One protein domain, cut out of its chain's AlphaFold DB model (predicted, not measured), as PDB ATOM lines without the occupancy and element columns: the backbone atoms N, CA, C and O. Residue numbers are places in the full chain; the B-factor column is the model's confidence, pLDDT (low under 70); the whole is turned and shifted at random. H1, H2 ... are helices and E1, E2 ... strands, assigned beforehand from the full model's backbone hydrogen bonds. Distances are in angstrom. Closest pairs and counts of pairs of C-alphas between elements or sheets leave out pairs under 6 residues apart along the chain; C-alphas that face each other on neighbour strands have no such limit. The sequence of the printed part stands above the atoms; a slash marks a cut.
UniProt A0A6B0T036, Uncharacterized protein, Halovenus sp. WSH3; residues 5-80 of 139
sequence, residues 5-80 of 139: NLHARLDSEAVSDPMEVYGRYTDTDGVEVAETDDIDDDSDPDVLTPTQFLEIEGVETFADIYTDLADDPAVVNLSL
ATOM      1  N   ASN A   5      19.855 120.609 -55.370       95.94
ATOM      2  CA  ASN A   5      20.515 121.489 -54.414       95.94
ATOM      3  C   ASN A   5      21.576 122.325 -55.123       95.94
ATOM      4  O   ASN A   5      22.306 121.818 -55.977       95.94
ATOM      5  N   LEU A   6      21.699 123.586 -54.719       95.56
ATOM      6  CA  LEU A   6      22.714 124.497 -55.226       95.56
ATOM      7  C   LEU A   6      23.356 125.267 -54.076       95.56
ATOM      8  O   LEU A   6      22.685 125.971 -53.324       95.56
ATOM      9  N   HIS A   7      24.668 125.129 -53.944       95.00
ATOM     10  CA  HIS A   7      25.460 125.772 -52.905       95.00
ATOM     11  C   HIS A   7      26.583 126.588 -53.538       95.00
ATOM     12  O   HIS A   7      27.328 126.081 -54.372       95.00
ATOM     13  N   ALA A   8      26.692 127.855 -53.160       94.19
ATOM     14  CA  ALA A   8      27.699 128.775 -53.656       94.19
ATOM     15  C   ALA A   8      28.800 128.989 -52.618       94.19
ATOM     16  O   ALA A   8      28.540 129.319 -51.461       94.19
ATOM     17  N   ARG A   9      30.049 128.858 -53.068       94.50
ATOM     18  CA  ARG A   9      31.221 129.403 -52.382       94.50
ATOM     19  C   ARG A   9      31.392 130.842 -52.833       94.50
ATOM     20  O   ARG A   9      31.427 131.100 -54.037       94.50
ATOM     21  N   LEU A  10      31.466 131.762 -51.881       95.25
ATOM     22  CA  LEU A  10      31.399 133.196 -52.140       95.25
ATOM     23  C   LEU A  10      32.749 133.865 -51.895       95.25
ATOM     24  O   LEU A  10      33.523 133.426 -51.051       95.25
ATOM     25  N   ASP A  11      33.021 134.945 -52.614       94.44
ATOM     26  CA  ASP A  11      34.153 135.827 -52.350       94.44
ATOM     27  C   ASP A  11      33.833 136.677 -51.109       94.44
ATOM     28  O   ASP A  11      32.898 137.485 -51.106       94.44
ATOM     29  N   SER A  12      34.605 136.474 -50.042       92.12
ATOM     30  CA  SER A  12      34.412 137.145 -48.754       92.12
ATOM     31  C   SER A  12      34.752 138.641 -48.777       92.12
ATOM     32  O   SER A  12      34.285 139.385 -47.910       92.12
ATOM     33  N   GLU A  13      35.529 139.113 -49.761       92.75
ATOM     34  CA  GLU A  13      35.760 140.543 -49.985       92.75
ATOM     35  C   GLU A  13      34.568 141.194 -50.703       92.75
ATOM     36  O   GLU A  13      34.308 142.389 -50.515       92.75
ATOM     37  N   ALA A  14      33.837 140.420 -51.513       91.56
ATOM     38  CA  ALA A  14      32.682 140.891 -52.272       91.56
ATOM     39  C   ALA A  14      31.375 140.847 -51.465       91.56
ATOM     40  O   ALA A  14      30.567 141.774 -51.564       91.56
ATOM     41  N   VAL A  15      31.163 139.787 -50.679       89.88
ATOM     42  CA  VAL A  15      29.919 139.535 -49.939       89.88
ATOM     43  C   VAL A  15      30.221 139.118 -48.504       89.88
ATOM     44  O   VAL A  15      30.934 138.152 -48.249       89.88
ATOM     45  N   SER A  16      29.606 139.820 -47.549       84.75
ATOM     46  CA  SER A  16      29.699 139.486 -46.121       84.75
ATOM     47  C   SER A  16      28.507 138.691 -45.585       84.75
ATOM     48  O   SER A  16      28.634 138.035 -44.553       84.75
ATOM     49  N   ASP A  17      27.351 138.778 -46.246       91.38
ATOM     50  CA  ASP A  17      26.136 138.055 -45.874       91.38
ATOM     51  C   ASP A  17      25.659 137.203 -47.065       91.38
ATOM     52  O   ASP A  17      25.223 137.760 -48.076       91.38
ATOM     53  N   PRO A  18      25.703 135.861 -46.967       89.75
ATOM     54  CA  PRO A  18      25.236 134.955 -48.018       89.75
ATOM     55  C   PRO A  18      23.792 135.211 -48.461       89.75
ATOM     56  O   PRO A  18      23.432 134.935 -49.608       89.75
ATOM     57  N   MET A  19      22.952 135.773 -47.586       93.81
ATOM     58  CA  MET A  19      21.569 136.105 -47.923       93.81
ATOM     59  C   MET A  19      21.448 137.259 -48.925       93.81
ATOM     60  O   MET A  19      20.409 137.378 -49.571       93.81
ATOM     61  N   GLU A  20      22.493 138.064 -49.136       92.06
ATOM     62  CA  GLU A  20      22.534 139.049 -50.229       92.06
ATOM     63  C   GLU A  20      22.574 138.384 -51.616       92.06
ATOM     64  O   GLU A  20      22.177 138.993 -52.617       92.06
ATOM     65  N   VAL A  21      23.035 137.132 -51.672       94.69
ATOM     66  CA  VAL A  21      23.064 136.300 -52.879       94.69
ATOM     67  C   VAL A  21      21.809 135.431 -52.928       94.69
ATOM     68  O   VAL A  21      20.990 135.585 -53.832       94.69
ATOM     69  N   TYR A  22      21.580 134.588 -51.918       94.25
ATOM     70  CA  TYR A  22      20.466 133.632 -51.930       94.25
ATOM     71  C   TYR A  22      19.083 134.275 -51.795       94.25
ATOM     72  O   TYR A  22      18.114 133.796 -52.385       94.25
ATOM     73  N   GLY A  23      18.974 135.390 -51.068       93.19
ATOM     74  CA  GLY A  23      17.711 136.101 -50.859       93.19
ATOM     75  C   GLY A  23      17.084 136.646 -52.146       93.19
ATOM     76  O   GLY A  23      15.909 136.995 -52.150       93.19
ATOM     77  N   ARG A  24      17.831 136.688 -53.256       94.88
ATOM     78  CA  ARG A  24      17.314 137.086 -54.576       94.88
ATOM     79  C   ARG A  24      16.321 136.075 -55.151       94.88
ATOM     80  O   ARG A  24      15.510 136.450 -55.992       94.88
ATOM     81  N   TYR A  25      16.376 134.824 -54.691       96.19
ATOM     82  CA  TYR A  25      15.595 133.715 -55.242       96.19
ATOM     83  C   TYR A  25      14.482 133.229 -54.309       96.19
ATOM     84  O   TYR A  25      13.696 132.381 -54.709       96.19
ATOM     85  N   THR A  26      14.360 133.766 -53.090       90.81
ATOM     86  CA  THR A  26      13.354 133.300 -52.111       90.81
ATOM     87  C   THR A  26      11.910 133.596 -52.510       90.81
ATOM     88  O   THR A  26      10.990 133.009 -51.950       90.81
ATOM     89  N   ASP A  27      11.697 134.525 -53.445       93.00
ATOM     90  CA  ASP A  27      10.374 134.820 -54.007       93.00
ATOM     91  C   ASP A  27      10.055 133.964 -55.253       93.00
ATOM     92  O   ASP A  27       8.961 134.074 -55.815       93.00
ATOM     93  N   THR A  28      10.995 133.127 -55.706       95.00
ATOM     94  CA  THR A  28      10.821 132.235 -56.858       95.00
ATOM     95  C   THR A  28      10.047 130.983 -56.447       95.00
ATOM     96  O   THR A  28      10.336 130.358 -55.428       95.00
ATOM     97  N   ASP A  29       9.051 130.602 -57.249       95.12
ATOM     98  CA  ASP A  29       8.259 129.392 -57.003       95.12
ATOM     99  C   ASP A  29       9.147 128.139 -57.064       95.12
ATOM    100  O   ASP A  29       9.950 127.989 -57.985       95.12
ATOM    101  N   GLY A  30       9.008 127.257 -56.073       93.62
ATOM    102  CA  GLY A  30       9.811 126.036 -55.980       93.62
ATOM    103  C   GLY A  30      11.243 126.241 -55.480       93.62
ATOM    104  O   GLY A  30      12.049 125.331 -55.633       93.62
ATOM    105  N   VAL A  31      11.572 127.399 -54.896       97.38
ATOM    106  CA  VAL A  31      12.898 127.668 -54.319       97.38
ATOM    107  C   VAL A  31      12.789 127.934 -52.824       97.38
ATOM    108  O   VAL A  31      12.035 128.802 -52.388       97.38
ATOM    109  N   GLU A  32      13.587 127.224 -52.032       96.44
ATOM    110  CA  GLU A  32      13.704 127.431 -50.589       96.44
ATOM    111  C   GLU A  32      15.179 127.555 -50.185       96.44
ATOM    112  O   GLU A  32      16.063 126.940 -50.777       96.44
ATOM    113  N   VAL A  33      15.463 128.374 -49.168       96.19
ATOM    114  CA  VAL A  33      16.800 128.437 -48.559       96.19
ATOM    115  C   VAL A  33      16.813 127.493 -47.367       96.19
ATOM    116  O   VAL A  33      16.037 127.666 -46.425       96.19
ATOM    117  N   ALA A  34      17.719 126.527 -47.401       94.19
ATOM    118  CA  ALA A  34      17.954 125.578 -46.326       94.19
ATOM    119  C   ALA A  34      19.371 125.743 -45.767       94.19
ATOM    120  O   ALA A  34      20.200 126.460 -46.326       94.19
ATOM    121  N   GLU A  35      19.647 125.093 -44.639       93.50
ATOM    122  CA  GLU A  35      20.932 125.171 -43.943       93.50
ATOM    123  C   GLU A  35      21.474 123.772 -43.659       93.50
ATOM    124  O   GLU A  35      20.721 122.852 -43.328       93.50
ATOM    125  N   THR A  36      22.788 123.605 -43.776       90.06
ATOM    126  CA  THR A  36      23.482 122.374 -43.396       90.06
ATOM    127  C   THR A  36      24.843 122.681 -42.782       90.06
ATOM    128  O   THR A  36      25.527 123.618 -43.187       90.06
ATOM    129  N   ASP A  37      25.220 121.879 -41.786       85.19
ATOM    130  CA  ASP A  37      26.544 121.907 -41.158       85.19
ATOM    131  C   ASP A  37      27.532 120.947 -41.857       85.19
ATOM    132  O   ASP A  37      28.720 120.937 -41.540       85.19
ATOM    133  N   ASP A  38      27.056 120.122 -42.799       82.81
ATOM    134  CA  ASP A  38      27.852 119.128 -43.530       82.81
ATOM    135  C   ASP A  38      28.509 119.753 -44.771       82.81
ATOM    136  O   ASP A  38      28.307 119.307 -45.903       82.81
ATOM    137  N   ILE A  39      29.285 120.819 -44.562       77.31
ATOM    138  CA  ILE A  39      30.005 121.512 -45.632       77.31
ATOM    139  C   ILE A  39      31.490 121.553 -45.298       77.31
ATOM    140  O   ILE A  39      31.890 122.003 -44.227       77.31
ATOM    141  N   ASP A  40      32.310 121.077 -46.233       77.81
ATOM    142  CA  ASP A  40      33.758 121.186 -46.114       77.81
ATOM    143  C   ASP A  40      34.174 122.658 -46.219       77.81
ATOM    144  O   ASP A  40      33.943 123.304 -47.247       77.81
ATOM    145  N   ASP A  41      34.822 123.162 -45.167       75.62
ATOM    146  CA  ASP A  41      35.479 124.468 -45.176       75.62
ATOM    147  C   ASP A  41      36.466 124.576 -46.345       75.62
ATOM    148  O   ASP A  41      37.179 123.622 -46.691       75.62
ATOM    149  N   ASP A  42      36.535 125.768 -46.936       85.62
ATOM    150  CA  ASP A  42      37.586 126.065 -47.900       85.62
ATOM    151  C   ASP A  42      38.888 126.393 -47.153       85.62
ATOM    152  O   ASP A  42      38.896 126.909 -46.036       85.62
ATOM    153  N   SER A  43      40.022 126.038 -47.753       86.06
ATOM    154  CA  SER A  43      41.331 126.369 -47.180       86.06
ATOM    155  C   SER A  43      41.736 127.814 -47.469       86.06
ATOM    156  O   SER A  43      42.679 128.312 -46.848       86.06
ATOM    157  N   ASP A  44      41.072 128.456 -48.431       89.56
ATOM    158  CA  ASP A  44      41.289 129.850 -48.787       89.56
ATOM    159  C   ASP A  44      40.524 130.783 -47.825       89.56
ATOM    160  O   ASP A  44      39.298 130.707 -47.752       89.56
ATOM    161  N   PRO A  45      41.214 131.661 -47.064       86.56
ATOM    162  CA  PRO A  45      40.557 132.592 -46.148       86.56
ATOM    163  C   PRO A  45      39.701 133.651 -46.853       86.56
ATOM    164  O   PRO A  45      38.877 134.270 -46.183       86.56
ATOM    165  N   ASP A  46      39.902 133.861 -48.156       91.62
ATOM    166  CA  ASP A  46      39.137 134.823 -48.944       91.62
ATOM    167  C   ASP A  46      37.838 134.196 -49.497       91.62
ATOM    168  O   ASP A  46      37.000 134.905 -50.057       91.62
ATOM    169  N   VAL A  47      37.616 132.893 -49.278       93.06
ATOM    170  CA  VAL A  47      36.399 132.172 -49.666       93.06
ATOM    171  C   VAL A  47      35.485 131.971 -48.460       93.06
ATOM    172  O   VAL A  47      35.822 131.311 -47.478       93.06
ATOM    173  N   LEU A  48      34.275 132.513 -48.557       91.75
ATOM    174  CA  LEU A  48      33.189 132.266 -47.626       91.75
ATOM    175  C   LEU A  48      32.424 131.005 -48.048       91.75
ATOM    176  O   LEU A  48      31.848 130.943 -49.136       91.75
ATOM    177  N   THR A  49      32.368 130.025 -47.149       92.19
ATOM    178  CA  THR A  49      31.594 128.790 -47.319       92.19
ATOM    179  C   THR A  49      30.342 128.854 -46.434       92.19
ATOM    180  O   THR A  49      30.397 128.470 -45.265       92.19
ATOM    181  N   PRO A  50      29.217 129.398 -46.934       91.62
ATOM    182  CA  PRO A  50      28.005 129.564 -46.134       91.62
ATOM    183  C   PRO A  50      27.390 128.222 -45.746       91.62
ATOM    184  O   PRO A  50      27.484 127.277 -46.512       91.62
ATOM    185  N   THR A  51      26.683 128.137 -44.619       92.94
ATOM    186  CA  THR A  51      25.867 126.950 -44.289       92.94
ATOM    187  C   THR A  51      24.587 126.882 -45.125       92.94
ATOM    188  O   THR A  51      23.976 125.820 -45.249       92.94
ATOM    189  N   GLN A  52      24.170 128.016 -45.693       94.38
ATOM    190  CA  GLN A  52      22.969 128.145 -46.508       94.38
ATOM    191  C   GLN A  52      23.182 127.582 -47.918       94.38
ATOM    192  O   GLN A  52      24.206 127.848 -48.548       94.38
ATOM    193  N   PHE A  53      22.177 126.878 -48.434       95.06
ATOM    194  CA  PHE A  53      22.075 126.429 -49.824       95.06
ATOM    195  C   PHE A  53      20.640 126.600 -50.335       95.06
ATOM    196  O   PHE A  53      19.704 126.765 -49.550       95.06
ATOM    197  N   LEU A  54      20.468 126.545 -51.654       96.75
ATOM    198  CA  LEU A  54      19.161 126.555 -52.301       96.75
ATOM    199  C   LEU A  54      18.667 125.123 -52.516       96.75
ATOM    200  O   LEU A  54      19.374 124.302 -53.102       96.75
ATOM    201  N   GLU A  55      17.451 124.850 -52.063       97.38
ATOM    202  CA  GLU A  55      16.613 123.734 -52.496       97.38
ATOM    203  C   GLU A  55      15.762 124.216 -53.668       97.38
ATOM    204  O   GLU A  55      15.112 125.258 -53.566       97.38
ATOM    205  N   ILE A  56      15.812 123.507 -54.797       97.94
ATOM    206  CA  ILE A  56      15.184 123.952 -56.044       97.94
ATOM    207  C   ILE A  56      14.386 122.809 -56.668       97.94
ATOM    208  O   ILE A  56      14.916 121.728 -56.925       97.94
ATOM    209  N   GLU A  57      13.125 123.093 -56.972       97.38
ATOM    210  CA  GLU A  57      12.223 122.237 -57.732       97.38
ATOM    211  C   GLU A  57      12.210 122.639 -59.211       97.38
ATOM    212  O   GLU A  57      11.994 123.804 -59.558       97.38
ATOM    213  N   GLY A  58      12.363 121.654 -60.095       95.88
ATOM    214  CA  GLY A  58      12.257 121.843 -61.535       95.88
ATOM    215  C   GLY A  58      13.567 122.267 -62.200       95.88
ATOM    216  O   GLY A  58      14.236 123.228 -61.813       95.88
ATOM    217  N   VAL A  59      13.898 121.567 -63.286       96.44
ATOM    218  CA  VAL A  59      15.134 121.781 -64.053       96.44
ATOM    219  C   VAL A  59      15.243 123.176 -64.671       96.44
ATOM    220  O   VAL A  59      16.343 123.714 -64.736       96.44
ATOM    221  N   GLU A  60      14.131 123.773 -65.110       95.62
ATOM    222  CA  GLU A  60      14.138 125.110 -65.723       95.62
ATOM    223  C   GLU A  60      14.541 126.175 -64.692       95.62
ATOM    224  O   GLU A  60      15.472 126.940 -64.927       95.62
ATOM    225  N   THR A  61      13.922 126.151 -63.507       96.75
ATOM    226  CA  THR A  61      14.265 127.047 -62.392       96.75
ATOM    227  C   THR A  61      15.712 126.851 -61.946       96.75
ATOM    228  O   THR A  61      16.439 127.822 -61.739       96.75
ATOM    229  N   PHE A  62      16.155 125.595 -61.831       97.06
ATOM    230  CA  PHE A  62      17.539 125.283 -61.487       97.06
ATOM    231  C   PHE A  62      18.528 125.837 -62.519       97.06
ATOM    232  O   PHE A  62      19.518 126.457 -62.139       97.06
ATOM    233  N   ALA A  63      18.264 125.634 -63.810       95.94
ATOM    234  CA  ALA A  63      19.114 126.097 -64.902       95.94
ATOM    235  C   ALA A  63      19.260 127.626 -64.915       95.94
ATOM    236  O   ALA A  63      20.377 128.130 -65.066       95.94
ATOM    237  N   ASP A  64      18.157 128.348 -64.710       95.62
ATOM    238  CA  ASP A  64      18.149 129.811 -64.656       95.62
ATOM    239  C   ASP A  64      18.987 130.328 -63.476       95.62
ATOM    240  O   ASP A  64      19.867 131.172 -63.661       95.62
ATOM    241  N   ILE A  65      18.775 129.782 -62.273       97.00
ATOM    242  CA  ILE A  65      19.497 130.202 -61.060       97.00
ATOM    243  C   ILE A  65      20.975 129.811 -61.129       97.00
ATOM    244  O   ILE A  65      21.837 130.606 -60.763       97.00
ATOM    245  N   TYR A  66      21.285 128.605 -61.612       95.69
ATOM    246  CA  TYR A  66      22.665 128.165 -61.812       95.69
ATOM    247  C   TYR A  66      23.416 129.112 -62.747       95.69
ATOM    248  O   TYR A  66      24.538 129.499 -62.440       95.69
ATOM    249  N   THR A  67      22.800 129.496 -63.867       94.50
ATOM    250  CA  THR A  67      23.432 130.386 -64.849       94.50
ATOM    251  C   THR A  67      23.650 131.780 -64.266       94.50
ATOM    252  O   THR A  67      24.746 132.318 -64.378       94.50
ATOM    253  N   ASP A  68      22.643 132.335 -63.584       95.69
ATOM    254  CA  ASP A  68      22.744 133.645 -62.930       95.69
ATOM    255  C   ASP A  68      23.851 133.668 -61.863       95.69
ATOM    256  O   ASP A  68      24.672 134.582 -61.839       95.69
ATOM    257  N   LEU A  69      23.934 132.627 -61.027       95.56
ATOM    258  CA  LEU A  69      24.985 132.511 -60.016       95.56
ATOM    259  C   LEU A  69      26.367 132.239 -60.613       95.56
ATOM    260  O   LEU A  69      27.354 132.728 -60.076       95.56
ATOM    261  N   ALA A  70      26.467 131.471 -61.699       93.25
ATOM    262  CA  ALA A  70      27.744 131.194 -62.356       93.25
ATOM    263  C   ALA A  70      28.363 132.455 -62.987       93.25
ATOM    264  O   ALA A  70      29.586 132.547 -63.093       93.25
ATOM    265  N   ASP A  71      27.525 133.418 -63.381       93.38
ATOM    266  CA  ASP A  71      27.939 134.723 -63.898       93.38
ATOM    267  C   ASP A  71      28.094 135.796 -62.796       93.38
ATOM    268  O   ASP A  71      28.581 136.900 -63.076       93.38
ATOM    269  N   ASP A  72      27.707 135.509 -61.546       94.94
ATOM    270  CA  ASP A  72      27.821 136.460 -60.438       94.94
ATOM    271  C   ASP A  72      29.290 136.594 -59.988       94.94
ATOM    272  O   ASP A  72      29.909 135.615 -59.565       94.94
ATOM    273  N   PRO A  73      29.878 137.805 -60.019       93.62
ATOM    274  CA  PRO A  73      31.273 138.014 -59.633       93.62
ATOM    275  C   PRO A  73      31.570 137.720 -58.157       93.62
ATOM    276  O   PRO A  73      32.739 137.594 -57.805       93.62
ATOM    277  N   ALA A  74      30.556 137.653 -57.291       94.88
ATOM    278  CA  ALA A  74      30.714 137.263 -55.897       94.88
ATOM    279  C   ALA A  74      30.765 135.743 -55.697       94.88
ATOM    280  O   ALA A  74      31.040 135.293 -54.587       94.88
ATOM    281  N   VAL A  75      30.482 134.942 -56.728       95.19
ATOM    282  CA  VAL A  75      30.500 133.480 -56.656       95.19
ATOM    283  C   VAL A  75      31.837 132.965 -57.178       95.19
ATOM    284  O   VAL A  75      32.203 133.148 -58.335       95.19
ATOM    285  N   VAL A  76      32.574 132.274 -56.313       94.38
ATOM    286  CA  VAL A  76      33.862 131.650 -56.648       94.38
ATOM    287  C   VAL A  76      33.644 130.277 -57.277       94.38
ATOM    288  O   VAL A  76      34.334 129.896 -58.225       94.38
ATOM    289  N   ASN A  77      32.701 129.504 -56.736       92.44
ATOM    290  CA  ASN A  77      32.376 128.169 -57.224       92.44
ATOM    291  C   ASN A  77      30.957 127.749 -56.822       92.44
ATOM    292  O   ASN A  77      30.440 128.195 -55.798       92.44
ATOM    293  N   LEU A  78      30.364 126.846 -57.605       93.88
ATOM    294  CA  LEU A  78      29.064 126.246 -57.328       93.88
ATOM    295  C   LEU A  78      29.197 124.740 -57.103       93.88
ATOM    296  O   LEU A  78      29.709 124.008 -57.949       93.88
ATOM    297  N   SER A  79      28.660 124.273 -55.983       92.56
ATOM    298  CA  SER A  79      28.406 122.866 -55.714       92.56
ATOM    299  C   SER A  79      26.952 122.540 -56.034       92.56
ATOM    300  O   SER A  79      26.022 123.141 -55.501       92.56
ATOM    301  N   LEU A  80      26.767 121.538 -56.887       92.88
ATOM    302  CA  LEU A  80      25.460 121.046 -57.338       92.88
ATOM    303  C   LEU A  80      24.997 119.803 -56.570       92.88
ATOM    304  O   LEU A  80      24.090 119.083 -56.984       92.88
TER     305      LEU A  80
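This is residues 5 to 80 of the 139 residues of an uncharacterized protein of Halovenus sp. WSH3 (UniProt A0A6B0T036). A strongly twisted sheet of four antiparallel strands has the longer helix, H2, packed along one face, while the small helix H1 only grazes the sheet. A long loop, residues 36 to 51, joins E2 to E3. The 76 printed residues include, in chain order, E1, H1, E2, E3, H2 and E4; the sheet's order is E2, E3, E1, E4, and the class is mixed. The whole is compact, with a radius of gyration of the C-alphas of 11.7 A and spans of 34 by 25 by 18 A.

Find C-alpha 5 at (20.515, 121.489, -54.414); from there E1, residues 5 to 11, runs 19.9 A. E3 is residues 52 to 56, 13.0 A; E2 is 31 to 35, 13.4 A; E4 is 75 to 79, 10.9 A, ending at C-alpha 79, (28.406, 122.866, -55.714). H2, residues 59 to 70, runs 15.8 A; H1, residues 19 to 22, 4.8 A.

Look between E1 and E4 for N 9 and O 77, 2.8 A apart, between E3 and E1 for N 6 and O 54, 2.9 A, and in the hairpin E2 and E3 for N 55 and O 32, 2.8 A. H2 is on the sheet at a height of 8.5 A, two layers; its closest C-alphas to E4 are Leu 69 and Val 75, 6.5 A. E1, H1, E2 and E3, H2, E4 are split strand-helix-strand units, each with another strand between its two, and right-handed crossovers. H1 and H2 are only just apart, at 8.3 A. In H2 every O i to N i+4 pair is within hydrogen-bond range; H1 is too short for one.

The C-alphas farthest apart, Asp 29 and Ser 43, are 34.6 A apart. The link E2 to E3 is long; the printed part has no cut, and no printed residue is under 70 in pLDDT.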